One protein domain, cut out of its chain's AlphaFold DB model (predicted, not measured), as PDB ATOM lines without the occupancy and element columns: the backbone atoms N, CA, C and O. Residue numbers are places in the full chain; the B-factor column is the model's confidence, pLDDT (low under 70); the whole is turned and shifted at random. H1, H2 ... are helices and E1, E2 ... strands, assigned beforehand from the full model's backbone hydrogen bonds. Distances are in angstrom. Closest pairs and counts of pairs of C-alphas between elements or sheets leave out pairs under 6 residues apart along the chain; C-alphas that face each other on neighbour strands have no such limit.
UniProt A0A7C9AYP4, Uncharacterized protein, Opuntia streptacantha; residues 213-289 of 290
ATOM      1  N   ALA A 213      35.097  -7.340   1.395       76.56
ATOM      2  CA  ALA A 213      35.244  -6.014   1.978       76.56
ATOM      3  C   ALA A 213      36.010  -6.144   3.297       76.56
ATOM      4  O   ALA A 213      35.549  -6.847   4.199       76.56
ATOM      5  N   TYR A 214      37.177  -5.511   3.393       75.25
ATOM      6  CA  TYR A 214      38.040  -5.632   4.570       75.25
ATOM      7  C   TYR A 214      37.821  -4.510   5.582       75.25
ATOM      8  O   TYR A 214      38.085  -4.702   6.764       75.25
ATOM      9  N   GLU A 215      37.300  -3.365   5.145       77.38
ATOM     10  CA  GLU A 215      37.034  -2.236   6.027       77.38
ATOM     11  C   GLU A 215      35.840  -1.429   5.524       77.38
ATOM     12  O   GLU A 215      35.554  -1.373   4.327       77.38
ATOM     13  N   ALA A 216      35.115  -0.803   6.445       83.38
ATOM     14  CA  ALA A 216      34.120   0.196   6.108       83.38
ATOM     15  C   ALA A 216      34.133   1.309   7.156       83.38
ATOM     16  O   ALA A 216      34.188   1.039   8.354       83.38
ATOM     17  N   THR A 217      34.050   2.553   6.699       83.00
ATOM     18  CA  THR A 217      34.035   3.738   7.556       83.00
ATOM     19  C   THR A 217      32.962   4.722   7.110       83.00
ATOM     20  O   THR A 217      32.458   4.658   5.987       83.00
ATOM     21  N   TRP A 218      32.592   5.633   8.000       82.69
ATOM     22  CA  TRP A 218      31.673   6.724   7.701       82.69
ATOM     23  C   TRP A 218      32.479   7.879   7.103       82.69
ATOM     24  O   TRP A 218      33.497   8.282   7.659       82.69
ATOM     25  N   ASP A 219      32.025   8.405   5.970       81.06
ATOM     26  CA  ASP A 219      32.560   9.621   5.364       81.06
ATOM     27  C   ASP A 219      31.480  10.706   5.445       81.06
ATOM     28  O   ASP A 219      30.505  10.734   4.684       81.06
ATOM     29  N   GLY A 220      31.606  11.541   6.478       81.38
ATOM     30  CA  GLY A 220      30.595  12.518   6.871       81.38
ATOM     31  C   GLY A 220      29.326  11.889   7.461       81.38
ATOM     32  O   GLY A 220      29.344  10.800   8.030       81.38
ATOM     33  N   GLU A 221      28.203  12.600   7.342       76.12
ATOM     34  CA  GLU A 221      26.913  12.177   7.917       76.12
ATOM     35  C   GLU A 221      26.109  11.234   7.008       76.12
ATOM     36  O   GLU A 221      25.208  10.528   7.465       76.12
ATOM     37  N   ASP A 222      26.414  11.238   5.710       86.56
ATOM     38  CA  ASP A 222      25.515  10.718   4.679       86.56
ATOM     39  C   ASP A 222      26.096   9.578   3.850       86.56
ATOM     40  O   ASP A 222      25.337   8.925   3.124       86.56
ATOM     41  N   THR A 223      27.396   9.298   3.968       88.88
ATOM     42  CA  THR A 223      28.051   8.273   3.160       88.88
ATOM     43  C   THR A 223      28.880   7.301   3.988       88.88
ATOM     44  O   THR A 223      29.462   7.651   5.008       88.88
ATOM     45  N   ALA A 224      28.910   6.053   3.533       89.94
ATOM     46  CA  ALA A 224      29.838   5.034   3.985       89.94
ATOM     47  C   ALA A 224      30.826   4.738   2.858       89.94
ATOM     48  O   ALA A 224      30.434   4.606   1.694       89.94
ATOM     49  N   VAL A 225      32.094   4.610   3.220       89.56
ATOM     50  CA  VAL A 225      33.188   4.197   2.349       89.56
ATOM     51  C   VAL A 225      33.522   2.761   2.707       89.56
ATOM     52  O   VAL A 225      33.840   2.471   3.854       89.56
ATOM     53  N   VAL A 226      33.419   1.863   1.734       87.81
ATOM     54  CA  VAL A 226      33.717   0.441   1.882       87.81
ATOM     55  C   VAL A 226      34.976   0.137   1.093       87.81
ATOM     56  O   VAL A 226      35.018   0.347  -0.122       87.81
ATOM     57  N   PHE A 227      35.981  -0.367   1.792       84.19
ATOM     58  CA  PHE A 227      37.229  -0.812   1.212       84.19
ATOM     59  C   PHE A 227      37.146  -2.291   0.872       84.19
ATOM     60  O   PHE A 227      36.791  -3.139   1.696       84.19
ATOM     61  N   VAL A 228      37.434  -2.585  -0.385       81.31
ATOM     62  CA  VAL A 228      37.144  -3.866  -1.015       81.31
ATOM     63  C   VAL A 228      38.357  -4.379  -1.754       81.31
ATOM     64  O   VAL A 228      39.183  -3.607  -2.235       81.31
ATOM     65  N   LYS A 229      38.451  -5.698  -1.862       74.25
ATOM     66  CA  LYS A 229      39.471  -6.370  -2.650       74.25
ATOM     67  C   LYS A 229      38.832  -7.226  -3.735       74.25
ATOM     68  O   LYS A 229      37.735  -7.746  -3.553       74.25
ATOM     69  N   GLY A 230      39.558  -7.362  -4.843       65.69
ATOM     70  CA  GLY A 230      39.237  -8.288  -5.929       65.69
ATOM     71  C   GLY A 230      38.319  -7.724  -7.013       65.69
ATOM     72  O   GLY A 230      37.932  -8.441  -7.931       65.69
ATOM     73  N   PHE A 231      38.045  -6.418  -6.993       68.56
ATOM     74  CA  PHE A 231      37.530  -5.749  -8.180       68.56
ATOM     75  C   PHE A 231      38.709  -5.410  -9.099       68.56
ATOM     76  O   PHE A 231      39.505  -4.522  -8.801       68.56
ATOM     77  N   ASN A 232      38.830  -6.125 -10.222       66.38
ATOM     78  CA  ASN A 232      39.809  -5.870 -11.291       66.38
ATOM     79  C   ASN A 232      39.507  -4.557 -12.050       66.38
ATOM     80  O   ASN A 232      39.418  -4.525 -13.278       66.38
ATOM     81  N   LEU A 233      39.288  -3.459 -11.328       66.94
ATOM     82  CA  LEU A 233      39.060  -2.142 -11.912       66.94
ATOM     83  C   LEU A 233      40.411  -1.471 -12.142       66.94
ATOM     84  O   LEU A 233      41.379  -1.710 -11.420       66.94
ATOM     85  N   ARG A 234      40.490  -0.623 -13.167       65.19
ATOM     86  CA  ARG A 234      41.716   0.123 -13.450       65.19
ATOM     87  C   ARG A 234      41.949   1.162 -12.350       65.19
ATOM     88  O   ARG A 234      41.026   1.879 -11.978       65.19
ATOM     89  N   SER A 235      43.184   1.229 -11.852       61.31
ATOM     90  CA  SER A 235      43.588   2.083 -10.721       61.31
ATOM     91  C   SER A 235      43.301   3.570 -10.931       61.31
ATOM     92  O   SER A 235      43.025   4.301  -9.986       61.31
ATOM     93  N   ASP A 236      43.318   4.009 -12.185       66.25
ATOM     94  CA  ASP A 236      43.123   5.388 -12.619       66.25
ATOM     95  C   ASP A 236      41.699   5.681 -13.117       66.25
ATOM     96  O   ASP A 236      41.434   6.786 -13.592       66.25
ATOM     97  N   GLN A 237      40.775   4.716 -13.026       70.94
ATOM     98  CA  GLN A 237      39.445   4.841 -13.611       70.94
ATOM     99  C   GLN A 237      38.328   4.536 -12.611       70.94
ATOM    100  O   GLN A 237      38.196   3.429 -12.084       70.94
ATOM    101  N   GLU A 238      37.444   5.517 -12.423       79.06
ATOM    102  CA  GLU A 238      36.162   5.276 -11.771       79.06
ATOM    103  C   GLU A 238      35.350   4.267 -12.583       79.06
ATOM    104  O   GLU A 238      35.187   4.368 -13.801       79.06
ATOM    105  N   SER A 239      34.839   3.266 -11.885       79.88
ATOM    106  CA  SER A 239      33.981   2.243 -12.456       79.88
ATOM    107  C   SER A 239      32.523   2.634 -12.329       79.88
ATOM    108  O   SER A 239      32.137   3.448 -11.491       79.88
ATOM    109  N   LEU A 240      31.682   2.026 -13.165       83.88
ATOM    110  CA  LEU A 240      30.247   2.264 -13.099       83.88
ATOM    111  C   LEU A 240      29.718   1.819 -11.726       83.88
ATOM    112  O   LEU A 240      29.880   0.651 -11.380       83.88
ATOM    113  N   PRO A 241      29.054   2.698 -10.954       85.00
ATOM    114  CA  PRO A 241      28.608   2.369  -9.601       85.00
ATOM    115  C   PRO A 241      27.324   1.521  -9.578       85.00
ATOM    116  O   PRO A 241      27.067   0.799  -8.621       85.00
ATOM    117  N   ASN A 242      26.525   1.559 -10.650       83.00
ATOM    118  CA  ASN A 242      25.221   0.889 -10.750       83.00
ATOM    119  C   ASN A 242      25.182  -0.616 -10.403       83.00
ATOM    120  O   ASN A 242      24.160  -1.044  -9.859       83.00
ATOM    121  N   PRO A 243      26.209  -1.434 -10.712       83.50
ATOM    122  CA  PRO A 243      26.228  -2.850 -10.344       83.50
ATOM    123  C   PRO A 243      26.377  -3.088  -8.836       83.50
ATOM    124  O   PRO A 243      26.038  -4.167  -8.352       83.50
ATOM    125  N   PHE A 244      26.872  -2.103  -8.081       84.44
ATOM    126  CA  PHE A 244      27.215  -2.263  -6.674       84.44
ATOM    127  C   PHE A 244      26.065  -1.828  -5.761       84.44
ATOM    128  O   PHE A 244      25.465  -0.761  -5.912       84.44
ATOM    129  N   THR A 245      25.749  -2.673  -4.779       86.88
ATOM    130  CA  THR A 245      24.721  -2.412  -3.767       86.88
ATOM    131  C   THR A 245      25.291  -2.685  -2.384       86.88
ATOM    132  O   THR A 245      25.651  -3.820  -2.079       86.88
ATOM    133  N   CYS A 246      25.324  -1.665  -1.531       86.75
ATOM    134  CA  CYS A 246      25.700  -1.811  -0.134       86.75
ATOM    135  C   CYS A 246      24.516  -2.298   0.691       86.75
ATOM    136  O   CYS A 246      23.391  -1.820   0.532       86.75
ATOM    137  N   ARG A 247      24.776  -3.245   1.594       85.56
ATOM    138  CA  ARG A 247      23.790  -3.775   2.537       85.56
ATOM    139  C   ARG A 247      24.256  -3.494   3.958       85.56
ATOM    140  O   ARG A 247      25.343  -3.903   4.342       85.56
ATOM    141  N   PHE A 248      23.412  -2.831   4.730       82.00
ATOM    142  CA  PHE A 248      23.663  -2.436   6.107       82.00
ATOM    143  C   PHE A 248      22.802  -3.291   7.017       82.00
ATOM    144  O   PHE A 248      21.580  -3.321   6.871       82.00
ATOM    145  N   LYS A 249      23.433  -3.986   7.955       76.19
ATOM    146  CA  LYS A 249      22.728  -4.778   8.954       76.19
ATOM    147  C   LYS A 249      22.666  -3.985  10.250       76.19
ATOM    148  O   LYS A 249      23.699  -3.603  10.787       76.19
ATOM    149  N   VAL A 250      21.455  -3.750  10.741       70.44
ATOM    150  CA  VAL A 250      21.225  -3.111  12.038       70.44
ATOM    151  C   VAL A 250      20.881  -4.199  13.042       70.44
ATOM    152  O   VAL A 250      19.882  -4.905  12.886       70.44
ATOM    153  N   GLU A 251      21.716  -4.367  14.063       61.41
ATOM    154  CA  GLU A 251      21.450  -5.317  15.140       61.41
ATOM    155  C   GLU A 251      20.420  -4.723  16.107       61.41
ATOM    156  O   GLU A 251      20.752  -3.982  17.024       61.41
ATOM    157  N   ASN A 252      19.143  -5.037  15.875       56.50
ATOM    158  CA  ASN A 252      18.062  -4.806  16.833       56.50
ATOM    159  C   ASN A 252      17.629  -6.137  17.469       56.50
ATOM    160  O   ASN A 252      17.782  -7.199  16.867       56.50
ATOM    161  N   LYS A 253      17.071  -6.078  18.689       48.47
ATOM    162  CA  LYS A 253      16.727  -7.244  19.541       48.47
ATOM    163  C   LYS A 253      15.731  -8.241  18.919       48.47
ATOM    164  O   LYS A 253      15.567  -9.339  19.440       48.47
ATOM    165  N   THR A 254      15.093  -7.882  17.814       48.03
ATOM    166  CA  THR A 254      14.174  -8.715  17.030       48.03
ATOM    167  C   THR A 254      14.571  -8.592  15.565       48.03
ATOM    168  O   THR A 254      14.500  -7.491  15.029       48.03
ATOM    169  N   GLU A 255      15.036  -9.699  14.978       51.69
ATOM    170  CA  GLU A 255      15.376  -9.897  13.557       51.69
ATOM    171  C   GLU A 255      16.062  -8.698  12.872       51.69
ATOM    172  O   GLU A 255      15.422  -7.772  12.383       51.69
ATOM    173  N   GLY A 256      17.401  -8.722  12.832       58.25
ATOM    174  CA  GLY A 256      18.222  -7.622  12.320       58.25
ATOM    175  C   GLY A 256      17.750  -7.073  10.968       58.25
ATOM    176  O   GLY A 256      17.762  -7.776   9.955       58.25
ATOM    177  N   LEU A 257      17.364  -5.797  10.962       65.81
ATOM    178  CA  LEU A 257      16.900  -5.089   9.776       65.81
ATOM    179  C   LEU A 257      18.066  -4.934   8.794       65.81
ATOM    180  O   LEU A 257      19.092  -4.338   9.130       65.81
ATOM    181  N   VAL A 258      17.904  -5.456   7.575       76.12
ATOM    182  CA  VAL A 258      18.888  -5.287   6.500       76.12
ATOM    183  C   VAL A 258      18.413  -4.196   5.549       76.12
ATOM    184  O   VAL A 258      17.472  -4.390   4.781       76.12
ATOM    185  N   LEU A 259      19.084  -3.054   5.593       82.25
ATOM    186  CA  LEU A 259      18.860  -1.919   4.704       82.25
ATOM    187  C   LEU A 259      19.807  -2.020   3.508       82.25
ATOM    188  O   LEU A 259      20.904  -2.558   3.633       82.25
ATOM    189  N   ALA A 260      19.411  -1.514   2.344       85.38
ATOM    190  CA  ALA A 260      20.263  -1.535   1.159       85.38
ATOM    191  C   ALA A 260      20.245  -0.192   0.432       85.38
ATOM    192  O   ALA A 260      19.207   0.467   0.367       85.38
ATOM    193  N   SER A 261      21.384   0.193  -0.136       88.75
ATOM    194  CA  SER A 261      21.510   1.368  -0.994       88.75
ATOM    195  C   SER A 261      22.430   1.082  -2.179       88.75
ATOM    196  O   SER A 261      23.328   0.243  -2.103       88.75
ATOM    197  N   LYS A 262      22.175   1.746  -3.310       90.88
ATOM    198  CA  LYS A 262      23.043   1.655  -4.491       90.88
ATOM    199  C   LYS A 262      24.298   2.490  -4.272       90.88
ATOM    200  O   LYS A 262      24.201   3.572  -3.693       90.88
ATOM    201  N   ALA A 263      25.441   2.006  -4.752       91.19
ATOM    202  CA  ALA A 263      26.670   2.784  -4.708       91.19
ATOM    203  C   ALA A 263      26.525   4.083  -5.515       91.19
ATOM    204  O   ALA A 263      25.837   4.123  -6.537       91.19
ATOM    205  N   ILE A 264      27.174   5.140  -5.033       92.56
ATOM    206  CA  ILE A 264      27.279   6.433  -5.720       92.56
ATOM    207  C   ILE A 264      28.587   6.538  -6.499       92.56
ATOM    208  O   ILE A 264      28.595   7.106  -7.586       92.56
ATOM    209  N   THR A 265      29.667   5.942  -5.989       89.75
ATOM    210  CA  THR A 265      30.948   5.827  -6.694       89.75
ATOM    211  C   THR A 265      31.558   4.449  -6.451       89.75
ATOM    212  O   THR A 265      31.311   3.818  -5.417       89.75
ATOM    213  N   ALA A 266      32.341   3.976  -7.418       88.44
ATOM    214  CA  ALA A 266      33.096   2.734  -7.333       88.44
ATOM    215  C   ALA A 266      34.457   2.912  -8.017       88.44
ATOM    216  O   ALA A 266      34.545   3.463  -9.110       88.44
ATOM    217  N   SER A 267      35.516   2.439  -7.375       85.19
ATOM    218  CA  SER A 267      36.900   2.434  -7.868       85.19
ATOM    219  C   SER A 267      37.591   1.145  -7.411       85.19
ATOM    220  O   SER A 267      36.977   0.374  -6.671       85.19
ATOM    221  N   GLN A 268      38.837   0.906  -7.839       77.62
ATOM    222  CA  GLN A 268      39.562  -0.366  -7.658       77.62
ATOM    223  C   GLN A 268      39.443  -0.989  -6.264       77.62
ATOM    224  O   GLN A 268      39.248  -2.196  -6.161       77.62
ATOM    225  N   GLU A 269      39.492  -0.183  -5.206       84.62
ATOM    226  CA  GLU A 269      39.436  -0.695  -3.833       84.62
ATOM    227  C   GLU A 269      38.458   0.072  -2.944       84.62
ATOM    228  O   GLU A 269      38.416  -0.153  -1.740       84.62
ATOM    229  N   ILE A 270      37.666   0.988  -3.516       86.81
ATOM    230  CA  ILE A 270      36.808   1.893  -2.746       86.81
ATOM    231  C   ILE A 270      35.428   1.988  -3.387       86.81
ATOM    232  O   ILE A 270      35.290   2.423  -4.535       86.81
ATOM    233  N   ILE A 271      34.398   1.653  -2.612       88.25
ATOM    234  CA  ILE A 271      32.986   1.829  -2.961       88.25
ATOM    235  C   ILE A 271      32.360   2.815  -1.980       88.25
ATOM    236  O   ILE A 271      32.446   2.632  -0.769       88.25
ATOM    237  N   ARG A 272      31.688   3.849  -2.491       91.25
ATOM    238  CA  ARG A 272      30.939   4.797  -1.658       91.25
ATOM    239  C   ARG A 272      29.452   4.535  -1.778       91.25
ATOM    240  O   ARG A 272      28.916   4.468  -2.886       91.25
ATOM    241  N   CYS A 273      28.776   4.446  -0.644       91.00
ATOM    242  CA  CYS A 273      27.345   4.196  -0.580       91.00
ATOM    243  C   CYS A 273      26.641   5.213   0.316       91.00
ATOM    244  O   CYS A 273      27.133   5.519   1.402       91.00
ATOM    245  N   PRO A 274      25.467   5.716  -0.092       91.56
ATOM    246  CA  PRO A 274      24.681   6.597   0.743       91.56
ATOM    247  C   PRO A 274      24.063   5.797   1.888       91.56
ATOM    248  O   PRO A 274      23.574   4.677   1.706       91.56
ATOM    249  N   LEU A 275      24.063   6.393   3.072       87.75
ATOM    250  CA  LEU A 275      23.512   5.785   4.269       87.75
ATOM    251  C   LEU A 275      21.980   5.811   4.224       87.75
ATOM    252  O   LEU A 275      21.384   6.853   3.936       87.75
ATOM    253  N   PRO A 276      21.307   4.690   4.524       84.56
ATOM    254  CA  PRO A 276      19.867   4.675   4.732       84.56
ATOM    255  C   PRO A 276      19.442   5.671   5.819       84.56
ATOM    256  O   PRO A 276      20.081   5.759   6.866       84.56
ATOM    257  N   GLN A 277      18.329   6.382   5.610       78.50
ATOM    258  CA  GLN A 277      17.846   7.424   6.533       78.50
ATOM    259  C   GLN A 277      17.713   6.943   7.986       78.50
ATOM    260  O   GLN A 277      18.038   7.685   8.902       78.50
ATOM    261  N   VAL A 278      17.312   5.686   8.189       72.44
ATOM    262  CA  VAL A 278      17.166   5.061   9.516       72.44
ATOM    263  C   VAL A 278      18.480   5.060  10.311       72.44
ATOM    264  O   VAL A 278      18.455   5.178  11.530       72.44
ATOM    265  N   LEU A 279      19.633   4.967   9.638       72.44
ATOM    266  CA  LEU A 279      20.948   5.026  10.285       72.44
ATOM    267  C   LEU A 279      21.389   6.461  10.586       72.44
ATOM    268  O   LEU A 279      22.087   6.690  11.571       72.44
ATOM    269  N   LYS A 280      20.931   7.431   9.788       71.00
ATOM    270  CA  LYS A 280      21.235   8.856   9.980       71.00
ATOM    271  C   LYS A 280      20.578   9.433  11.232       71.00
ATOM    272  O   LYS A 280      21.098  10.363  11.836       71.00
ATOM    273  N   THR A 281      19.416   8.919  11.628       59.12
ATOM    274  CA  THR A 281      18.706   9.413  12.818       59.12
ATOM    275  C   THR A 281      19.409   8.994  14.110       59.12
ATOM    276  O   THR A 281      19.473   9.780  15.051       59.12
ATOM    277  N   ASN A 282      20.001   7.795  14.129       53.75
ATOM    278  CA  ASN A 282      20.712   7.262  15.294       53.75
ATOM    279  C   ASN A 282      22.094   7.913  15.494       53.75
ATOM    280  O   ASN A 282      22.540   8.053  16.630       53.75
ATOM    281  N   SER A 283      22.770   8.350  14.422       50.59
ATOM    282  CA  SER A 283      24.052   9.068  14.535       50.59
ATOM    283  C   SER A 283      23.882  10.475  15.125       50.59
ATOM    284  O   SER A 283      24.712  10.916  15.923       50.59
ATOM    285  N   LYS A 284      22.765  11.151  14.823       44.75
ATOM    286  CA  LYS A 284      22.436  12.483  15.366       44.75
ATOM    287  C   LYS A 284      22.138  12.475  16.864       44.75
ATOM    288  O   LYS A 284      22.368  13.477  17.535       44.75
ATOM    289  N   GLU A 285      21.649  11.364  17.408       41.72
ATOM    290  CA  GLU A 285      21.429  11.227  18.852       41.72
ATOM    291  C   GLU A 285      22.743  11.014  19.623       41.72
ATOM    292  O   GLU A 285      22.854  11.434  20.776       41.72
ATOM    293  N   HIS A 286      23.768  10.458  18.968       37.22
ATOM    294  CA  HIS A 286      25.107  10.314  19.539       37.22
ATOM    295  C   HIS A 286      25.895  11.630  19.566       37.22
ATOM    296  O   HIS A 286      26.530  11.923  20.572       37.22
ATOM    297  N   GLN A 287      25.787  12.464  18.525       36.84
ATOM    298  CA  GLN A 287      26.459  13.774  18.474       36.84
ATOM    299  C   GLN A 287      25.811  14.847  19.365       36.84
ATOM    300  O   GLN A 287      26.407  15.888  19.609       36.84
ATOM    301  N   ARG A 288      24.589  14.624  19.866       32.88
ATOM    302  CA  ARG A 288      23.904  15.563  20.775       32.88
ATOM    303  C   ARG A 288      24.232  15.330  22.257       32.88
ATOM    304  O   ARG A 288      23.679  16.019  23.111       32.88
ATOM    305  N   LYS A 289      25.060  14.325  22.560       35.75
ATOM    306  CA  LYS A 289      25.508  13.971  23.916       35.75
ATOM    307  C   LYS A 289      26.986  14.289  24.179       35.75
ATOM    308  O   LYS A 289      27.461  13.951  25.260       35.75
TER     309      LYS A 289
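What this domain is: This is residues 213 to 289 of the 290 residues of an uncharacterized protein of Opuntia streptacantha (UniProt A0A7C9AYP4). What is the overall picture? A small twisted sheet of four strands is joined by a separate two-stranded hairpin, E3 and E4, whose open end comes near E6 and whose turn points away, with H1 beyond the sheet at that same end of the long axis. A long loop, residues 230 to 244, reaches to the other end. What is it made of? The printed part has 77 residues with six named strands and one helix, in the order E1 E2 E3 E4 E5 E6 H1, of mixed class; the larger sheet, E1 - E2 - E6 - E5, is antiparallel. How extended is it? It is only just loose, close to compact, with a radius of gyration of the C-alphas of 13.9 A, and only just elongated, spanning 41 by 27 by 21 A.

How they stand to each other: How is the larger sheet paired? E1, residues 213 to 219, and E2, residues 223 to 229, form an antiparallel hairpin, with N 217 and O 225 2.9 A apart. E2 is also antiparallel to E6, residues 270 to 274, with N 226 and O 271 2.8 A apart, and E6 forms a hairpin with E5, residues 265 to 267, with N 267 and O 270 2.8 A apart. The sheet is twisted, its C-alphas lying up to 4.1 A off the best plane. Where is the second sheet? E3, residues 245 to 250, and E4, residues 257 to 262, form an antiparallel hairpin, with N 248 and O 259 2.8 A apart. The closest C-alphas of E4 and E6, those of Lys 262 and Cys 273, are 6.3 A apart, and E4 runs on into E5 across a break of 2 residues, at 78 degrees. And the helix? H1, residues 277 to 287, is not on the larger sheet, and is apart from E1, for instance. Of its O i to N i+4 pairs 3 of 7 are within hydrogen-bond range, and of its O i to N i+3 pairs 3 of 8.

Where its parts are: Where do the strands run? E1 begins at C-alpha 213, (35.244, -6.014, 1.978), and measures 16.2 A; E2 measures 19.5 A, E3 16.2 A, E4 16.9 A, E5 7.0 A and E6 13.5 A. Where does the helix end? H1 measures 16.0 A and ends at C-alpha 287, (26.459, 13.774, 18.474).

The domain as a whole: How large is it? The two C-alphas farthest apart, those of Asp 236 and Thr 254, are 43.8 A apart. Is it continuous? The printed part has no cut, and the link from E2 to E3, 15 residues, is long. Where is confidence low? The pLDDT is under 70 at residues 230 to 236, 251 to 257 and 281 to 289.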